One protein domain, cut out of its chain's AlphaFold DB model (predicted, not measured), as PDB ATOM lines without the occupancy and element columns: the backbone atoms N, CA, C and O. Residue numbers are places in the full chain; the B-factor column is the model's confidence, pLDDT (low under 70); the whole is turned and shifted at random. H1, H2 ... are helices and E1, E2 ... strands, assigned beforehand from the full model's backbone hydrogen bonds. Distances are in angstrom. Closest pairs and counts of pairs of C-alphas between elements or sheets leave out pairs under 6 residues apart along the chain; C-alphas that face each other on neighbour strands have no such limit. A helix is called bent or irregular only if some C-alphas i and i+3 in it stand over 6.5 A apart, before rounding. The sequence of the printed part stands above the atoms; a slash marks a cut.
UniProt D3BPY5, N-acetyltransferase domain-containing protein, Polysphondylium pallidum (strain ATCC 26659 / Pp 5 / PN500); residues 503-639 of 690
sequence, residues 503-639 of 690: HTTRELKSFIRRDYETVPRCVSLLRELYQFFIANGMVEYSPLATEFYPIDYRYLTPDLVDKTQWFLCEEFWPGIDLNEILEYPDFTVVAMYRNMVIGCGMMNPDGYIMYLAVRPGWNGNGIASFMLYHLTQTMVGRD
ATOM      1  N   HIS A 503     -18.561  23.317  32.655       89.38
ATOM      2  CA  HIS A 503     -18.344  22.170  33.543       89.38
ATOM      3  C   HIS A 503     -17.415  22.462  34.734       89.38
ATOM      4  O   HIS A 503     -17.663  21.986  35.840       89.38
ATOM      5  N   THR A 504     -16.320  23.210  34.541       90.50
ATOM      6  CA  THR A 504     -15.332  23.451  35.618       90.50
ATOM      7  C   THR A 504     -15.407  24.847  36.232       90.50
ATOM      8  O   THR A 504     -14.704  25.119  37.204       90.50
ATOM      9  N   THR A 505     -16.206  25.759  35.665       91.25
ATOM     10  CA  THR A 505     -16.233  27.211  35.961       91.25
ATOM     11  C   THR A 505     -14.891  27.940  35.777       91.25
ATOM     12  O   THR A 505     -14.744  29.105  36.147       91.25
ATOM     13  N   ARG A 506     -13.893  27.277  35.179       90.75
ATOM     14  CA  ARG A 506     -12.538  27.802  34.987       90.75
ATOM     15  C   ARG A 506     -12.466  28.775  33.814       90.75
ATOM     16  O   ARG A 506     -12.982  28.502  32.733       90.75
ATOM     17  N   GLU A 507     -11.736  29.871  34.002       91.06
ATOM     18  CA  GLU A 507     -11.356  30.770  32.913       91.06
ATOM     19  C   GLU A 507     -10.289  30.110  32.019       91.06
ATOM     20  O   GLU A 507      -9.149  29.859  32.427       91.06
ATOM     21  N   LEU A 508     -10.666  29.817  30.776       91.62
ATOM     22  CA  LEU A 508      -9.796  29.271  29.747       91.62
ATOM     23  C   LEU A 508      -9.092  30.393  28.987       91.62
ATOM     24  O   LEU A 508      -9.713  31.293  28.415       91.62
ATOM     25  N   LYS A 509      -7.762  30.285  28.933       90.38
ATOM     26  CA  LYS A 509      -6.899  31.144  28.119       90.38
ATOM     27  C   LYS A 509      -7.310  31.058  26.647       90.38
ATOM     28  O   LYS A 509      -7.484  29.957  26.127       90.38
ATOM     29  N   SER A 510      -7.321  32.202  25.961       86.75
ATOM     30  CA  SER A 510      -7.635  32.327  24.528       86.75
ATOM     31  C   SER A 510      -6.824  31.381  23.627       86.75
ATOM     32  O   SER A 510      -7.299  30.996  22.563       86.75
ATOM     33  N   PHE A 511      -5.625  30.978  24.071       92.81
ATOM     34  CA  PHE A 511      -4.789  29.944  23.458       92.81
ATOM     35  C   PHE A 511      -4.189  29.015  24.530       92.81
ATOM     36  O   PHE A 511      -3.733  29.475  25.579       92.81
ATOM     37  N   ILE A 512      -4.123  27.716  24.225       95.19
ATOM     38  CA  ILE A 512      -3.379  26.685  24.972       95.19
ATOM     39  C   ILE A 512      -1.876  26.840  24.699       95.19
ATOM     40  O   ILE A 512      -1.060  26.880  25.619       95.19
ATOM     41  N   ARG A 513      -1.519  26.942  23.412       94.94
ATOM     42  CA  ARG A 513      -0.165  27.165  22.885       94.94
ATOM     43  C   ARG A 513      -0.284  27.858  21.531       94.94
ATOM     44  O   ARG A 513      -1.217  27.584  20.784       94.94
ATOM     45  N   ARG A 514       0.697  28.692  21.191       94.19
ATOM     46  CA  ARG A 514       0.930  29.153  19.815       94.19
ATOM     47  C   ARG A 514       2.313  28.687  19.386       94.19
ATOM     48  O   ARG A 514       3.276  28.869  20.129       94.19
ATOM     49  N   ASP A 515       2.390  27.997  18.257       93.94
ATOM     50  CA  ASP A 515       3.592  27.313  17.785       93.94
ATOM     51  C   ASP A 515       4.085  27.951  16.484       93.94
ATOM     52  O   ASP A 515       3.439  27.844  15.444       93.94
ATOM     53  N   TYR A 516       5.225  28.635  16.566       91.50
ATOM     54  CA  TYR A 516       5.886  29.314  15.449       91.50
ATOM     55  C   TYR A 516       7.055  28.494  14.867       91.50
ATOM     56  O   TYR A 516       7.677  28.922  13.895       91.50
ATOM     57  N   GLU A 517       7.372  27.342  15.466       90.00
ATOM     58  CA  GLU A 517       8.528  26.499  15.135       90.00
ATOM     59  C   GLU A 517       8.138  25.394  14.147       90.00
ATOM     60  O   GLU A 517       8.880  25.082  13.213       90.00
ATOM     61  N   THR A 518       6.948  24.817  14.328       90.19
ATOM     62  CA  THR A 518       6.423  23.757  13.467       90.19
ATOM     63  C   THR A 518       6.077  24.300  12.076       90.19
ATOM     64  O   THR A 518       5.092  25.016  11.903       90.19
ATOM     65  N   VAL A 519       6.846  23.905  11.052       86.50
ATOM     66  CA  VAL A 519       6.589  24.234   9.634       86.50
ATOM     67  C   VAL A 519       6.246  22.963   8.834       86.50
ATOM     68  O   VAL A 519       7.148  22.267   8.361       86.50
ATOM     69  N   PRO A 520       4.951  22.639   8.647       86.94
ATOM     70  CA  PRO A 520       4.519  21.422   7.964       86.94
ATOM     71  C   PRO A 520       4.985  21.324   6.510       86.94
ATOM     72  O   PRO A 520       5.038  22.321   5.786       86.94
ATOM     73  N   ARG A 521       5.259  20.098   6.040       86.56
ATOM     74  CA  ARG A 521       5.791  19.859   4.683       86.56
ATOM     75  C   ARG A 521       4.896  20.426   3.571       86.56
ATOM     76  O   ARG A 521       5.432  20.857   2.553       86.56
ATOM     77  N   CYS A 522       3.576  20.496   3.764       87.56
ATOM     78  CA  CYS A 522       2.653  21.152   2.830       87.56
ATOM     79  C   CYS A 522       2.884  22.676   2.722       87.56
ATOM     80  O   CYS A 522       2.914  23.207   1.613       87.56
ATOM     81  N   VAL A 523       3.123  23.365   3.844       86.56
ATOM     82  CA  VAL A 523       3.437  24.806   3.892       86.56
ATOM     83  C   VAL A 523       4.823  25.070   3.297       86.56
ATOM     84  O   VAL A 523       4.983  25.995   2.501       86.56
ATOM     85  N   SER A 524       5.805  24.219   3.611       87.19
ATOM     86  CA  SER A 524       7.152  24.280   3.026       87.19
ATOM     87  C   SER A 524       7.130  24.097   1.507       87.19
ATOM     88  O   SER A 524       7.676  24.933   0.794       87.19
ATOM     89  N   LEU A 525       6.426  23.081   0.996       89.50
ATOM     90  CA  LEU A 525       6.282  22.840  -0.445       89.50
ATOM     91  C   LEU A 525       5.556  23.993  -1.157       89.50
ATOM     92  O   LEU A 525       5.945  24.386  -2.253       89.50
ATOM     93  N   LEU A 526       4.523  24.570  -0.535       86.56
ATOM     94  CA  LEU A 526       3.819  25.723  -1.094       86.56
ATOM     95  C   LEU A 526       4.730  26.964  -1.151       86.56
ATOM     96  O   LEU A 526       4.727  27.683  -2.148       86.56
ATOM     97  N   ARG A 527       5.566  27.184  -0.128       85.44
ATOM     98  CA  ARG A 527       6.598  28.233  -0.118       85.44
ATOM     99  C   ARG A 527       7.691  27.988  -1.172       85.44
ATOM    100  O   ARG A 527       8.086  28.944  -1.835       85.44
ATOM    101  N   GLU A 528       8.155  26.748  -1.342       88.81
ATOM    102  CA  GLU A 528       9.086  26.337  -2.412       88.81
ATOM    103  C   GLU A 528       8.495  26.658  -3.800       88.81
ATOM    104  O   GLU A 528       9.158  27.272  -4.637       88.81
ATOM    105  N   LEU A 529       7.215  26.334  -4.018       89.25
ATOM    106  CA  LEU A 529       6.498  26.590  -5.270       89.25
ATOM    107  C   LEU A 529       6.318  28.092  -5.566       89.25
ATOM    108  O   LEU A 529       6.537  28.524  -6.695       89.25
ATOM    109  N   TYR A 530       5.978  28.908  -4.562       86.06
ATOM    110  CA  TYR A 530       5.908  30.365  -4.739       86.06
ATOM    111  C   TYR A 530       7.273  30.986  -5.068       86.06
ATOM    112  O   TYR A 530       7.337  31.876  -5.914       86.06
ATOM    113  N   GLN A 531       8.365  30.521  -4.448       85.88
ATOM    114  CA  GLN A 531       9.718  30.977  -4.803       85.88
ATOM    115  C   GLN A 531      10.062  30.635  -6.256       85.88
ATOM    116  O   GLN A 531      10.620  31.475  -6.960       85.88
ATOM    117  N   PHE A 532       9.684  29.443  -6.728       87.12
ATOM    118  CA  PHE A 532       9.841  29.060  -8.130       87.12
ATOM    119  C   PHE A 532       9.052  29.984  -9.073       87.12
ATOM    120  O   PHE A 532       9.606  30.440 -10.071       87.12
ATOM    121  N   PHE A 533       7.794  30.321  -8.767       87.50
ATOM    122  CA  PHE A 533       7.017  31.231  -9.619       87.50
ATOM    123  C   PHE A 533       7.568  32.665  -9.645       87.50
ATOM    124  O   PHE A 533       7.574  33.273 -10.714       87.50
ATOM    125  N   ILE A 534       8.097  33.175  -8.527       87.12
ATOM    126  CA  ILE A 534       8.787  34.479  -8.484       87.12
ATOM    127  C   ILE A 534      10.081  34.438  -9.306       87.12
ATOM    128  O   ILE A 534      10.313  35.314 -10.135       87.12
ATOM    129  N   ALA A 535      10.906  33.399  -9.137       86.56
ATOM    130  CA  ALA A 535      12.176  33.263  -9.854       86.56
ATOM    131  C   ALA A 535      12.016  33.159 -11.384       86.56
ATOM    132  O   ALA A 535      12.938  33.513 -12.114       86.56
ATOM    133  N   ASN A 536      10.852  32.705 -11.865       90.44
ATOM    134  CA  ASN A 536      10.503  32.641 -13.287       90.44
ATOM    135  C   ASN A 536       9.624  33.821 -13.761       90.44
ATOM    136  O   ASN A 536       9.104  33.775 -14.873       90.44
ATOM    137  N   GLY A 537       9.405  34.852 -12.934       87.38
ATOM    138  CA  GLY A 537       8.590  36.024 -13.291       87.38
ATOM    139  C   GLY A 537       7.097  35.743 -13.509       87.38
ATOM    140  O   GLY A 537       6.393  36.578 -14.066       87.38
ATOM    141  N   MET A 538       6.596  34.576 -13.088       85.94
ATOM    142  CA  MET A 538       5.193  34.172 -13.262       85.94
ATOM    143  C   MET A 538       4.257  34.784 -12.213       85.94
ATOM    144  O   MET A 538       3.052  34.861 -12.434       85.94
ATOM    145  N   VAL A 539       4.799  35.162 -11.052       83.88
ATOM    146  CA  VAL A 539       4.073  35.767  -9.930       83.88
ATOM    147  C   VAL A 539       4.992  36.791  -9.266       83.88
ATOM    148  O   VAL A 539       6.119  36.463  -8.920       83.88
ATOM    149  N   GLU A 540       4.512  38.015  -9.056       77.81
ATOM    150  CA  GLU A 540       5.321  39.123  -8.517       77.81
ATOM    151  C   GLU A 540       5.536  39.045  -6.989       77.81
ATOM    152  O   GLU A 540       6.543  39.521  -6.469       77.81
ATOM    153  N   TYR A 541       4.618  38.403  -6.251       72.38
ATOM    154  CA  TYR A 541       4.620  38.365  -4.783       72.38
ATOM    155  C   TYR A 541       4.202  37.006  -4.197       72.38
ATOM    156  O   TYR A 541       3.306  36.338  -4.708       72.38
ATOM    157  N   SER A 542       4.792  36.616  -3.058       69.38
ATOM    158  CA  SER A 542       4.378  35.432  -2.294       69.38
ATOM    159  C   SER A 542       3.692  35.809  -0.973       69.38
ATOM    160  O   SER A 542       4.370  36.287  -0.056       69.38
ATOM    161  N   PRO A 543       2.410  35.440  -0.779       68.00
ATOM    162  CA  PRO A 543       1.698  35.535   0.507       68.00
ATOM    163  C   PRO A 543       2.250  34.651   1.650       68.00
ATOM    164  O   PRO A 543       1.588  34.479   2.677       68.00
ATOM    165  N   LEU A 544       3.424  34.032   1.462       67.25
ATOM    166  CA  LEU A 544       4.124  33.158   2.417       67.25
ATOM    167  C   LEU A 544       5.609  33.531   2.613       67.25
ATOM    168  O   LEU A 544       6.311  32.856   3.378       67.25
ATOM    169  N   ALA A 545       6.087  34.591   1.947       60.97
ATOM    170  CA  ALA A 545       7.413  35.169   2.174       60.97
ATOM    171  C   ALA A 545       7.404  36.135   3.372       60.97
ATOM    172  O   ALA A 545       8.211  35.991   4.286       60.97
ATOM    173  N   THR A 546       6.446  37.065   3.401       57.28
ATOM    174  CA  THR A 546       6.331  38.119   4.429       57.28
ATOM    175  C   THR A 546       5.681  37.633   5.728       57.28
ATOM    176  O   THR A 546       5.806  38.265   6.776       57.28
ATOM    177  N   GLU A 547       4.922  36.533   5.675       65.81
ATOM    178  CA  GLU A 547       3.988  36.169   6.742       65.81
ATOM    179  C   GLU A 547       4.116  34.706   7.173       65.81
ATOM    180  O   GLU A 547       3.469  33.800   6.643       65.81
ATOM    181  N   PHE A 548       4.944  34.498   8.196       71.56
ATOM    182  CA  PHE A 548       4.862  33.324   9.054       71.56
ATOM    183  C   PHE A 548       3.614  33.459   9.934       71.56
ATOM    184  O   PHE A 548       3.384  34.511  10.532       71.56
ATOM    185  N   TYR A 549       2.821  32.394   9.998       85.56
ATOM    186  CA  TYR A 549       1.673  32.265  10.892       85.56
ATOM    187  C   TYR A 549       1.927  31.080  11.825       85.56
ATOM    188  O   TYR A 549       2.439  30.066  11.338       85.56
ATOM    189  N   PRO A 550       1.585  31.188  13.117       91.69
ATOM    190  CA  PRO A 550       1.673  30.065  14.036       91.69
ATOM    191  C   PRO A 550       0.642  28.979  13.702       91.69
ATOM    192  O   PRO A 550      -0.345  29.212  12.996       91.69
ATOM    193  N   ILE A 551       0.862  27.797  14.272       94.94
ATOM    194  CA  ILE A 551      -0.218  26.871  14.599       94.94
ATOM    195  C   ILE A 551      -0.761  27.279  15.970       94.94
ATOM    196  O   ILE A 551      -0.059  27.203  16.982       94.94
ATOM    197  N   ASP A 552      -2.012  27.726  15.991       95.38
ATOM    198  CA  ASP A 552      -2.707  28.160  17.196       95.38
ATOM    199  C   ASP A 552      -3.516  26.991  17.763       95.38
ATOM    200  O   ASP A 552      -4.450  26.502  17.129       95.38
ATOM    201  N   TYR A 553      -3.170  26.545  18.968       97.12
ATOM    202  CA  TYR A 553      -3.942  25.554  19.713       97.12
ATOM    203  C   TYR A 553      -4.899  26.293  20.649       97.12
ATOM    204  O   TYR A 553      -4.458  26.969  21.583       97.12
ATOM    205  N   ARG A 554      -6.204  26.178  20.401       95.56
ATOM    206  CA  ARG A 554      -7.293  26.764  21.203       95.56
ATOM    207  C   ARG A 554      -8.123  25.654  21.852       95.56
ATOM    208  O   ARG A 554      -8.111  24.525  21.372       95.56
ATOM    209  N   TYR A 555      -8.853  25.972  22.915       96.19
ATOM    210  CA  TYR A 555      -9.963  25.124  23.365       96.19
ATOM    211  C   TYR A 555     -11.127  25.226  22.364       96.19
ATOM    212  O   TYR A 555     -11.194  26.187  21.590       96.19
ATOM    213  N   LEU A 556     -12.043  24.257  22.369       95.25
ATOM    214  CA  LEU A 556     -13.300  24.355  21.633       95.25
ATOM    215  C   LEU A 556     -14.139  25.496  22.221       95.25
ATOM    216  O   LEU A 556     -14.387  25.561  23.423       95.25
ATOM    217  N   THR A 557     -14.565  26.397  21.348       92.75
ATOM    218  CA  THR A 557     -15.406  27.552  21.662       92.75
ATOM    219  C   THR A 557     -16.470  27.697  20.568       92.75
ATOM    220  O   THR A 557     -16.250  27.202  19.456       92.75
ATOM    221  N   PRO A 558     -17.609  28.372  20.817       92.25
ATOM    222  CA  PRO A 558     -18.700  28.454  19.839       92.25
ATOM    223  C   PRO A 558     -18.297  28.987  18.449       92.25
ATOM    224  O   PRO A 558     -18.819  28.516  17.447       92.25
ATOM    225  N   ASP A 559     -17.299  29.879  18.343       91.25
ATOM    226  CA  ASP A 559     -16.761  30.386  17.058       91.25
ATOM    227  C   ASP A 559     -15.963  29.353  16.226       91.25
ATOM    228  O   ASP A 559     -15.539  29.638  15.094       91.25
ATOM    229  N   LEU A 560     -15.727  28.166  16.796       92.38
ATOM    230  CA  LEU A 560     -14.974  27.061  16.206       92.38
ATOM    231  C   LEU A 560     -15.803  25.788  15.986       92.38
ATOM    232  O   LEU A 560     -15.298  24.896  15.300       92.38
ATOM    233  N   VAL A 561     -17.031  25.692  16.514       94.75
ATOM    234  CA  VAL A 561     -17.864  24.476  16.430       94.75
ATOM    235  C   VAL A 561     -18.101  24.066  14.983       94.75
ATOM    236  O   VAL A 561     -17.556  23.040  14.580       94.75
ATOM    237  N   ASP A 562     -18.759  24.894  14.166       94.94
ATOM    238  CA  ASP A 562     -19.090  24.577  12.764       94.94
ATOM    239  C   ASP A 562     -17.871  24.091  11.962       94.94
ATOM    240  O   ASP A 562     -17.919  23.103  11.228       94.94
ATOM    241  N   LYS A 563     -16.731  24.773  12.140       95.44
ATOM    242  CA  LYS A 563     -15.468  24.491  11.437       95.44
ATOM    243  C   LYS A 563     -14.854  23.161  11.874       95.44
ATOM    244  O   LYS A 563     -14.244  22.467  11.059       95.44
ATOM    245  N   THR A 564     -14.980  22.830  13.157       96.69
ATOM    246  CA  THR A 564     -14.423  21.610  13.756       96.69
ATOM    247  C   THR A 564     -15.338  20.413  13.507       96.69
ATOM    248  O   THR A 564     -14.848  19.328  13.213       96.69
ATOM    249  N   GLN A 565     -16.653  20.622  13.536       96.69
ATOM    250  CA  GLN A 565     -17.679  19.633  13.223       96.69
ATOM    251  C   GLN A 565     -17.645  19.257  11.739       96.69
ATOM    252  O   GLN A 565     -17.625  18.073  11.416       96.69
ATOM    253  N   TRP A 566     -17.516  20.237  10.832       96.00
ATOM    254  CA  TRP A 566     -17.276  19.960   9.412       96.00
ATOM    255  C   TRP A 566     -15.976  19.170   9.198       96.00
ATOM    256  O   TRP A 566     -15.982  18.154   8.510       96.00
ATOM    257  N   PHE A 567     -14.874  19.576   9.841       96.62
ATOM    258  CA  PHE A 567     -13.604  18.842   9.768       96.62
ATOM    259  C   PHE A 567     -13.720  17.392  10.273       96.62
ATOM    260  O   PHE A 567     -13.185  16.486   9.639       96.62
ATOM    261  N   LEU A 568     -14.441  17.151  11.371       96.44
ATOM    262  CA  LEU A 568     -14.661  15.800  11.891       96.44
ATOM    263  C   LEU A 568     -15.566  14.961  10.980       96.44
ATOM    264  O   LEU A 568     -15.257  13.791  10.761       96.44
ATOM    265  N   CYS A 569     -16.614  15.545  10.395       95.19
ATOM    266  CA  CYS A 569     -17.467  14.864   9.417       95.19
ATOM    267  C   CYS A 569     -16.702  14.430   8.152       95.19
ATOM    268  O   CYS A 569     -16.985  13.361   7.614       95.19
ATOM    269  N   GLU A 570     -15.725  15.224   7.698       93.44
ATOM    270  CA  GLU A 570     -14.859  14.896   6.551       93.44
ATOM    271  C   GLU A 570     -13.855  13.769   6.871       93.44
ATOM    272  O   GLU A 570     -13.642  12.876   6.051       93.44
ATOM    273  N   GLU A 571     -13.224  13.787   8.052       92.75
ATOM    274  CA  GLU A 571     -12.204  12.788   8.414       92.75
ATOM    275  C   GLU A 571     -12.814  11.465   8.927       92.75
ATOM    276  O   GLU A 571     -12.283  10.389   8.633       92.75
ATOM    277  N   PHE A 572     -13.922  11.504   9.677       92.81
ATOM    278  CA  PHE A 572     -14.542  10.331  10.313       92.81
ATOM    279  C   PHE A 572     -15.760   9.804   9.540       92.81
ATOM    280  O   PHE A 572     -15.612   8.854   8.765       92.81
ATOM    281  N   TRP A 573     -16.942  10.371   9.797       92.56
ATOM    282  CA  TRP A 573     -18.240  10.016   9.215       92.56
ATOM    283  C   TRP A 573     -19.222  11.194   9.392       92.56
ATOM    284  O   TRP A 573     -19.073  11.963  10.345       92.56
ATOM    285  N   PRO A 574     -20.231  11.361   8.516       93.50
ATOM    286  CA  PRO A 574     -21.200  12.450   8.629       93.50
ATOM    287  C   PRO A 574     -22.118  12.295   9.852       93.50
ATOM    288  O   PRO A 574     -22.377  11.184  10.311       93.50
ATOM    289  N   GLY A 575     -22.662  13.414  10.339       92.44
ATOM    290  CA  GLY A 575     -23.622  13.426  11.452       92.44
ATOM    291  C   GLY A 575     -22.995  13.460  12.849       92.44
ATOM    292  O   GLY A 575     -23.689  13.204  13.826       92.44
ATOM    293  N   ILE A 576     -21.701  13.780  12.960       94.88
ATOM    294  CA  ILE A 576     -21.080  14.129  14.244       94.88
ATOM    295  C   ILE A 576     -21.640  15.479  14.714       94.88
ATOM    296  O   ILE A 576     -21.694  16.428  13.929       94.88
ATOM    297  N   ASP A 577     -22.011  15.567  15.992       94.50
ATOM    298  CA  ASP A 577     -22.302  16.819  16.697       94.50
ATOM    299  C   ASP A 577     -21.231  17.092  17.772       94.50
ATOM    300  O   ASP A 577     -20.597  16.168  18.284       94.50
ATOM    301  N   LEU A 578     -21.000  18.373  18.068       95.06
ATOM    302  CA  LEU A 578     -20.090  18.880  19.094       95.06
ATOM    303  C   LEU A 578     -20.796  19.750  20.148       95.06
ATOM    304  O   LEU A 578     -20.126  20.207  21.074       95.06
ATOM    305  N   ASN A 579     -22.112  19.974  20.043       93.19
ATOM    306  CA  ASN A 579     -22.874  20.769  21.014       93.19
ATOM    307  C   ASN A 579     -22.729  20.249  22.457       93.19
ATOM    308  O   ASN A 579     -22.553  21.046  23.372       93.19
ATOM    309  N   GLU A 580     -22.710  18.929  22.660       91.31
ATOM    310  CA  GLU A 580     -22.458  18.310  23.974       91.31
ATOM    311  C   GLU A 580     -21.035  18.596  24.496       91.31
ATOM    312  O   GLU A 580     -20.820  18.777  25.690       91.31
ATOM    313  N   ILE A 581     -20.050  18.697  23.598       93.88
ATOM    314  CA  ILE A 581     -18.631  18.893  23.943       93.88
ATOM    315  C   ILE A 581     -18.346  20.350  24.371       93.88
ATOM    316  O   ILE A 581     -17.368  20.614  25.073       93.88
ATOM    317  N   LEU A 582     -19.223  21.305  24.024       92.25
ATOM    318  CA  LEU A 582     -19.157  22.685  24.532       92.25
ATOM    319  C   LEU A 582     -19.375  22.799  26.048       92.25
ATOM    320  O   LEU A 582     -19.012  23.828  26.619       92.25
ATOM    321  N   GLU A 583     -19.952  21.793  26.711       92.88
ATOM    322  CA  GLU A 583     -20.129  21.818  28.167       92.88
ATOM    323  C   GLU A 583     -18.788  21.660  28.908       92.88
ATOM    324  O   GLU A 583     -18.565  22.306  29.935       92.88
ATOM    325  N   TYR A 584     -17.857  20.871  28.361       94.06
ATOM    326  CA  TYR A 584     -16.582  20.507  28.996       94.06
ATOM    327  C   TYR A 584     -15.332  20.912  28.174       94.06
ATOM    328  O   TYR A 584     -14.440  20.092  27.926       94.06
ATOM    329  N   PRO A 585     -15.189  22.203  27.800       94.62
ATOM    330  CA  PRO A 585     -14.158  22.687  26.883       94.62
ATOM    331  C   PRO A 585     -12.723  22.543  27.413       94.62
ATOM    332  O   PRO A 585     -11.801  22.514  26.602       94.62
ATOM    333  N   ASP A 586     -12.494  22.398  28.728       94.19
ATOM    334  CA  ASP A 586     -11.160  22.095  29.288       94.19
ATOM    335  C   ASP A 586     -10.514  20.854  28.647       94.19
ATOM    336  O   ASP A 586      -9.298  20.807  28.463       94.19
ATOM    337  N   PHE A 587     -11.328  19.851  28.305       95.81
ATOM    338  CA  PHE A 587     -10.898  18.549  27.788       95.81
ATOM    339  C   PHE A 587     -10.890  18.513  26.249       95.81
ATOM    340  O   PHE A 587     -11.070  17.466  25.623       95.81
ATOM    341  N   THR A 588     -10.676  19.674  25.625       97.12
ATOM    342  CA  THR A 588     -10.673  19.850  24.170       97.12
ATOM    343  C   THR A 588      -9.424  20.584  23.698       97.12
ATOM    344  O   THR A 588      -8.854  21.420  24.398       97.12
ATOM    345  N   VAL A 589      -9.001  20.301  22.471       97.75
ATOM    346  CA  VAL A 589      -7.953  21.056  21.784       97.75
ATOM    347  C   VAL A 589      -8.241  21.093  20.290       97.75
ATOM    348  O   VAL A 589      -8.411  20.063  19.647       97.75
ATOM    349  N   VAL A 590      -8.268  22.292  19.721       97.62
ATOM    350  CA  VAL A 590      -8.431  22.554  18.291       97.62
ATOM    351  C   VAL A 590      -7.155  23.220  17.791       97.62
ATOM    352  O   VAL A 590      -6.779  24.297  18.253       97.62
ATOM    353  N   ALA A 591      -6.473  22.567  16.854       97.56
ATOM    354  CA  ALA A 591      -5.304  23.099  16.172       97.56
ATOM    355  C   ALA A 591      -5.750  23.857  14.913       97.56
ATOM    356  O   ALA A 591      -6.375  23.291  14.007       97.56
ATOM    357  N   MET A 592      -5.403  25.138  14.844       95.31
ATOM    358  CA  MET A 592      -5.718  26.031  13.733       95.31
ATOM    359  C   MET A 592      -4.455  26.516  13.025       95.31
ATOM    360  O   MET A 592      -3.416  26.729  13.645       95.31
ATOM    361  N   TYR A 593      -4.568  26.763  11.723       92.44
ATOM    362  CA  TYR A 593      -3.605  27.551  10.960       92.44
ATOM    363  C   TYR A 593      -4.355  28.652  10.212       92.44
ATOM    364  O   TYR A 593      -5.216  28.372   9.371       92.44
ATOM    365  N   ARG A 594      -4.055  29.919  10.526       88.19
ATOM    366  CA  ARG A 594      -4.904  31.066  10.145       88.19
ATOM    367  C   ARG A 594      -6.355  30.810  10.611       88.19
ATOM    368  O   ARG A 594      -6.573  30.565  11.788       88.19
ATOM    369  N   ASN A 595      -7.338  30.821   9.707       87.62
ATOM    370  CA  ASN A 595      -8.755  30.538  10.005       87.62
ATOM    371  C   ASN A 595      -9.173  29.082   9.671       87.62
ATOM    372  O   ASN A 595     -10.362  28.777   9.631       87.62
ATOM    373  N   MET A 596      -8.224  28.183   9.381       92.12
ATOM    374  CA  MET A 596      -8.498  26.790   9.000       92.12
ATOM    375  C   MET A 596      -8.213  25.833  10.162       92.12
ATOM    376  O   MET A 596      -7.111  25.845  10.709       92.12
ATOM    377  N   VAL A 597      -9.167  24.955  10.485       96.38
ATOM    378  CA  VAL A 597      -8.931  23.820  11.395       96.38
ATOM    379  C   VAL A 597      -8.070  22.775  10.678       96.38
ATOM    380  O   VAL A 597      -8.424  22.272   9.602       96.38
ATOM    381  N   ILE A 598      -6.916  22.477  11.276       96.62
ATOM    382  CA  ILE A 598      -5.929  21.502  10.787       96.62
ATOM    383  C   ILE A 598      -5.872  20.237  11.650       96.62
ATOM    384  O   ILE A 598      -5.265  19.250  11.240       96.62
ATOM    385  N   GLY A 599      -6.492  20.251  12.827       97.25
ATOM    386  CA  GLY A 599      -6.622  19.094  13.698       97.25
ATOM    387  C   GLY A 599      -7.465  19.406  14.927       97.25
ATOM    388  O   GLY A 599      -7.656  20.570  15.273       97.25
ATOM    389  N   CYS A 600      -7.952  18.371  15.598       97.88
ATOM    390  CA  CYS A 600      -8.576  18.494  16.909       97.88
ATOM    391  C   CYS A 600      -8.432  17.202  17.723       97.88
ATOM    392  O   CYS A 600      -8.178  16.125  17.176       97.88
ATOM    393  N   GLY A 601      -8.587  17.333  19.038       97.75
ATOM    394  CA  GLY A 601      -8.697  16.250  20.002       97.75
ATOM    395  C   GLY A 601      -9.783  16.585  21.026       97.75
ATOM    396  O   GLY A 601      -9.743  17.667  21.609       97.75
ATOM    397  N   MET A 602     -10.734  15.675  21.231       97.25
ATOM    398  CA  MET A 602     -11.880  15.840  22.135       97.25
ATOM    399  C   MET A 602     -11.969  14.658  23.099       97.25
ATOM    400  O   MET A 602     -11.828  13.507  22.675       97.25
ATOM    401  N   MET A 603     -12.220  14.932  24.377       96.62
ATOM    402  CA  MET A 603     -12.263  13.930  25.440       96.62
ATOM    403  C   MET A 603     -13.343  14.274  26.472       96.62
ATOM    404  O   MET A 603     -13.539  15.441  26.796       96.62
ATOM    405  N   ASN A 604     -14.018  13.260  27.009       94.81
ATOM    406  CA  ASN A 604     -15.033  13.433  28.051       94.81
ATOM    407  C   ASN A 604     -14.375  13.649  29.431       94.81
ATOM    408  O   ASN A 604     -13.252  13.178  29.644       94.81
ATOM    409  N   PRO A 605     -15.083  14.236  30.420       93.31
ATOM    410  CA  PRO A 605     -14.609  14.335  31.809       93.31
ATOM    411  C   PRO A 605     -14.276  12.982  32.473       93.31
ATOM    412  O   PRO A 605     -13.537  12.922  33.459       93.31
ATOM    413  N   ASP A 606     -14.782  11.875  31.922       93.50
ATOM    414  CA  ASP A 606     -14.466  10.498  32.332       93.50
ATOM    415  C   ASP A 606     -13.205   9.907  31.678       93.50
ATOM    416  O   ASP A 606     -12.910   8.728  31.852       93.50
ATOM    417  N   GLY A 607     -12.432  10.714  30.943       95.38
ATOM    418  CA  GLY A 607     -11.157  10.300  30.350       95.38
ATOM    419  C   GLY A 607     -11.289   9.502  29.047       95.38
ATOM    420  O   GLY A 607     -10.298   8.952  28.573       95.38
ATOM    421  N   TYR A 608     -12.479   9.429  28.447       97.38
ATOM    422  CA  TYR A 608     -12.674   8.796  27.139       97.38
ATOM    423  C   TYR A 608     -12.385   9.781  25.997       97.38
ATOM    424  O   TYR A 608     -13.093  10.778  25.852       97.38
ATOM    425  N   ILE A 609     -11.362   9.523  25.174       97.81
ATOM    426  CA  ILE A 609     -11.054  10.337  23.986       97.81
ATOM    427  C   ILE A 609     -11.999   9.920  22.853       97.81
ATOM    428  O   ILE A 609     -11.845   8.845  22.271       97.81
ATOM    429  N   MET A 610     -12.961  10.787  22.524       96.12
ATOM    430  CA  MET A 610     -13.941  10.554  21.456       96.12
ATOM    431  C   MET A 610     -13.304  10.644  20.067       96.12
ATOM    432  O   MET A 610     -13.518   9.783  19.215       96.12
ATOM    433  N   TYR A 611     -12.530  11.709  19.844       97.06
ATOM    434  CA  TYR A 611     -12.012  12.088  18.533       97.06
ATOM    435  C   TYR A 611     -10.576  12.592  18.664       97.06
ATOM    436  O   TYR A 611     -10.276  13.403  19.538       97.06
ATOM    437  N   LEU A 612      -9.697  12.160  17.759       97.62
ATOM    438  CA  LEU A 612      -8.368  12.736  17.562       97.62
ATOM    439  C   LEU A 612      -8.016  12.653  16.072       97.62
ATOM    440  O   LEU A 612      -7.832  11.558  15.539       97.62
ATOM    441  N   ALA A 613      -7.929  13.798  15.395       96.62
ATOM    442  CA  ALA A 613      -7.652  13.877  13.961       96.62
ATOM    443  C   ALA A 613      -6.706  15.032  13.617       96.62
ATOM    444  O   ALA A 613      -6.731  16.090  14.243       96.62
ATOM    445  N   VAL A 614      -5.891  14.836  12.579       96.69
ATOM    446  CA  VAL A 614      -5.057  15.871  11.952       96.69
ATOM    447  C   VAL A 614      -5.187  15.727  10.439       96.69
ATOM    448  O   VAL A 614      -5.055  14.632   9.891       96.69
ATOM    449  N   ARG A 615      -5.449  16.853   9.774       94.69
ATOM    450  CA  ARG A 615      -5.752  16.940   8.346       94.69
ATOM    451  C   ARG A 615      -4.599  16.370   7.500       94.69
ATOM    452  O   ARG A 615      -3.434  16.713   7.746       94.69
ATOM    453  N   PRO A 616      -4.870  15.560   6.459       91.44
ATOM    454  CA  PRO A 616      -3.858  15.077   5.526       91.44
ATOM    455  C   PRO A 616      -2.912  16.182   5.029       91.44
ATOM    456  O   PRO A 616      -3.316  17.307   4.739       91.44
ATOM    457  N   GLY A 617      -1.615  15.868   4.973       89.69
ATOM    458  CA  GLY A 617      -0.545  16.826   4.665       89.69
ATOM    459  C   GLY A 617      -0.004  17.621   5.866       89.69
ATOM    460  O   GLY A 617       1.126  18.102   5.790       89.69
ATOM    461  N   TRP A 618      -0.740  17.699   6.983       93.31
ATOM    462  CA  TRP A 618      -0.269  18.276   8.259       93.31
ATOM    463  C   TRP A 618       0.320  17.215   9.206       93.31
ATOM    464  O   TRP A 618       1.013  17.537  10.173       93.31
ATOM    465  N   ASN A 619       0.119  15.935   8.883       91.12
ATOM    466  CA  ASN A 619       0.674  14.778   9.585       91.12
ATOM    467  C   ASN A 619       2.215  14.744   9.589       91.12
ATOM    468  O   ASN A 619       2.871  15.281   8.699       91.12
ATOM    469  N   GLY A 620       2.790  14.087  10.603       89.88
ATOM    470  CA  GLY A 620       4.242  13.941  10.793       89.88
ATOM    471  C   GLY A 620       4.920  15.076  11.574       89.88
ATOM    472  O   GLY A 620       6.039  14.898  12.040       89.88
ATOM    473  N   ASN A 621       4.238  16.204  11.793       92.50
ATOM    474  CA  ASN A 621       4.819  17.419  12.388       92.50
ATOM    475  C   ASN A 621       4.479  17.590  13.887       92.50
ATOM    476  O   ASN A 621       4.240  18.697  14.348       92.50
ATOM    477  N   GLY A 622       4.351  16.495  14.645       94.56
ATOM    478  CA  GLY A 622       4.114  16.523  16.102       94.56
ATOM    479  C   GLY A 622       2.735  17.009  16.593       94.56
ATOM    480  O   GLY A 622       2.422  16.796  17.759       94.56
ATOM    481  N   ILE A 623       1.891  17.589  15.731       96.69
ATOM    482  CA  ILE A 623       0.588  18.199  16.082       96.69
ATOM    483  C   ILE A 623      -0.296  17.254  16.917       96.69
ATOM    484  O   ILE A 623      -0.709  17.606  18.020       96.69
ATOM    485  N   ALA A 624      -0.535  16.027  16.439       97.00
ATOM    486  CA  ALA A 624      -1.336  15.034  17.162       97.00
ATOM    487  C   ALA A 624      -0.710  14.633  18.512       97.00
ATOM    488  O   ALA A 624      -1.431  14.417  19.481       97.00
ATOM    489  N   SER A 625       0.625  14.594  18.597       97.06
ATOM    490  CA  SER A 625       1.350  14.342  19.846       97.06
ATOM    491  C   SER A 625       1.162  15.480  20.847       97.06
ATOM    492  O   SER A 625       0.964  15.214  22.025       97.06
ATOM    493  N   PHE A 626       1.179  16.743  20.405       97.44
ATOM    494  CA  PHE A 626       0.896  17.873  21.295       97.44
ATOM    495  C   PHE A 626      -0.561  17.869  21.775       97.44
ATOM    496  O   PHE A 626      -0.807  18.099  22.957       97.44
ATOM    497  N   MET A 627      -1.519  17.554  20.897       97.94
ATOM    498  CA  MET A 627      -2.932  17.453  21.282       97.94
ATOM    499  C   MET A 627      -3.165  16.329  22.301       97.94
ATOM    500  O   MET A 627      -3.761  16.572  23.348       97.94
ATOM    501  N   LEU A 628      -2.622  15.131  22.060       97.38
ATOM    502  CA  LEU A 628      -2.709  14.007  22.998       97.38
ATOM    503  C   LEU A 628      -1.960  14.288  24.313       97.38
ATOM    504  O   LEU A 628      -2.449  13.946  25.388       97.38
ATOM    505  N   TYR A 629      -0.813  14.971  24.260       96.88
ATOM    506  CA  TYR A 629      -0.128  15.464  25.456       96.88
ATOM    507  C   TYR A 629      -1.011  16.432  26.250       96.88
ATOM    508  O   TYR A 629      -1.152  16.257  27.453       96.88
ATOM    509  N   HIS A 630      -1.654  17.408  25.603       96.81
ATOM    510  CA  HIS A 630      -2.531  18.348  26.298       96.81
ATOM    511  C   HIS A 630      -3.719  17.643  26.966       96.81
ATOM    512  O   HIS A 630      -3.883  17.779  28.175       96.81
ATOM    513  N   LEU A 631      -4.478  16.833  26.214       96.38
ATOM    514  CA  LEU A 631      -5.613  16.070  26.751       96.38
ATOM    515  C   LEU A 631      -5.191  15.209  27.946       96.38
ATOM    516  O   LEU A 631      -5.812  15.265  29.006       96.38
ATOM    517  N   THR A 632      -4.090  14.463  27.807       95.31
ATOM    518  CA  THR A 632      -3.598  13.630  28.907       95.31
ATOM    519  C   THR A 632      -3.154  14.464  30.106       95.31
ATOM    520  O   THR A 632      -3.493  14.103  31.225       95.31
ATOM    521  N   GLN A 633      -2.470  15.601  29.941       93.62
ATOM    522  CA  GLN A 633      -2.122  16.467  31.078       93.62
ATOM    523  C   GLN A 633      -3.345  17.091  31.771       93.62
ATOM    524  O   GLN A 633      -3.311  17.233  32.991       93.62
ATOM    525  N   THR A 634      -4.424  17.408  31.047       92.06
ATOM    526  CA  THR A 634      -5.667  17.916  31.656       92.06
ATOM    527  C   THR A 634      -6.357  16.860  32.533       92.06
ATOM    528  O   THR A 634      -6.877  17.200  33.596       92.06
ATOM    529  N   MET A 635      -6.339  15.576  32.151       90.44
ATOM    530  CA  MET A 635      -6.982  14.514  32.939       90.44
ATOM    531  C   MET A 635      -6.074  13.976  34.057       90.44
ATOM    532  O   MET A 635      -5.315  13.018  33.887       90.44
ATOM    533  N   VAL A 636      -6.158  14.599  35.232       86.62
ATOM    534  CA  VAL A 636      -5.428  14.196  36.445       86.62
ATOM    535  C   VAL A 636      -6.212  13.138  37.231       86.62
ATOM    536  O   VAL A 636      -7.422  13.259  37.398       86.62
ATOM    537  N   GLY A 637      -5.525  12.109  37.741       86.12
ATOM    538  CA  GLY A 637      -6.097  11.140  38.691       86.12
ATOM    539  C   GLY A 637      -7.150  10.175  38.128       86.12
ATOM    540  O   GLY A 637      -7.843   9.523  38.905       86.12
ATOM    541  N   ARG A 638      -7.285  10.079  36.800       92.50
ATOM    542  CA  ARG A 638      -8.122   9.088  36.110       92.50
ATOM    543  C   ARG A 638      -7.337   8.429  34.977       92.50
ATOM    544  O   ARG A 638      -6.496   9.071  34.343       92.50
ATOM    545  N   ASP A 639      -7.648   7.164  34.719       96.31
ATOM    546  CA  ASP A 639      -7.192   6.458  33.523       96.31
ATOM    547  C   ASP A 639      -7.858   7.042  32.272       96.31
ATOM    548  O   ASP A 639      -8.989   7.524  32.320       96.31
TER     549      ASP A 639
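AT A GLANCE: This is residues 503 to 639 of the 690 residues of the protein "N-acetyltransferase domain-containing protein" of Polysphondylium pallidum (strain ATCC 26659 / Pp 5 / PN500) (UniProt D3BPY5). A twisted five-stranded sheet is sandwiched between H2, across one face, and H4 on the other: three layers, helices on both faces of a sheet. H1 and the returning residues 536 to 550 form an arm beyond the sheet. The 137 printed residues, mixed helices and strands, run E1 H1 E2 H2 H3 E3 E4 E5 H4; the sheet's order is E1 E2 E3 E4 E5, antiparallel. It is only just compact, close to loose, with a radius of gyration of the C-alphas of 17.0 A and spans of 57 by 30 by 25 A.

IN THESE COORDINATES: E1, residues 513 to 515, begins at C-alpha (-0.165, 27.165, 22.885). H1 is 521 to 535, 20.8 A; E2 551 to 554; H2 558 to 571, 20.4 A; H3 580 to 583; E3 588 to 593, 16.8 A. E4, 596 to 603, 21.2 A, bends by 54 degrees at 599. E5 is 609 to 614; H4, 623 to 634, 16.8 A, ends at (-5.667, 17.916, 31.656).

HOW THE PARTS SIT: E1 and E2 pair with N 515 and O 551 2.9 A apart, E2 and E3 with N 552 and O 592 at 2.9 A. E3 E4 E5 form a meander, each strand the antiparallel neighbour of the one before, through hairpins, with N 591 and O 599 at 2.8 A and N 600 and O 613 at 2.9 A. H2, height 8.8 A, runs across the strands, at 90 degrees to E4 on the local plane; its closest C-alphas to E4 are Thr 564 and Val 597, 6.4 A. H2 is irregular, C-alphas 559 and 562 being 7.6 A apart. H4, height 6.9 A on the opposite face, is over E3 and only just along it, at 27 degrees on the local plane; the C-alphas of Val 589 and Met 627 are closest, 6.2 A. H3 only grazes the sheet with residues 581 to 582. H1 is not on the sheet. Every O i to N i+4 pair is within hydrogen-bond range in H1 and H4, 8 of 10 in H2; H3 is too short for one.

THE WHOLE: The C-alphas of Gly 537 and Gly 637 are farthest apart, 59.5 A. The printed part has no cut. The link from H1 to E2 is long, and its residues 542 to 547 have pLDDT under 70.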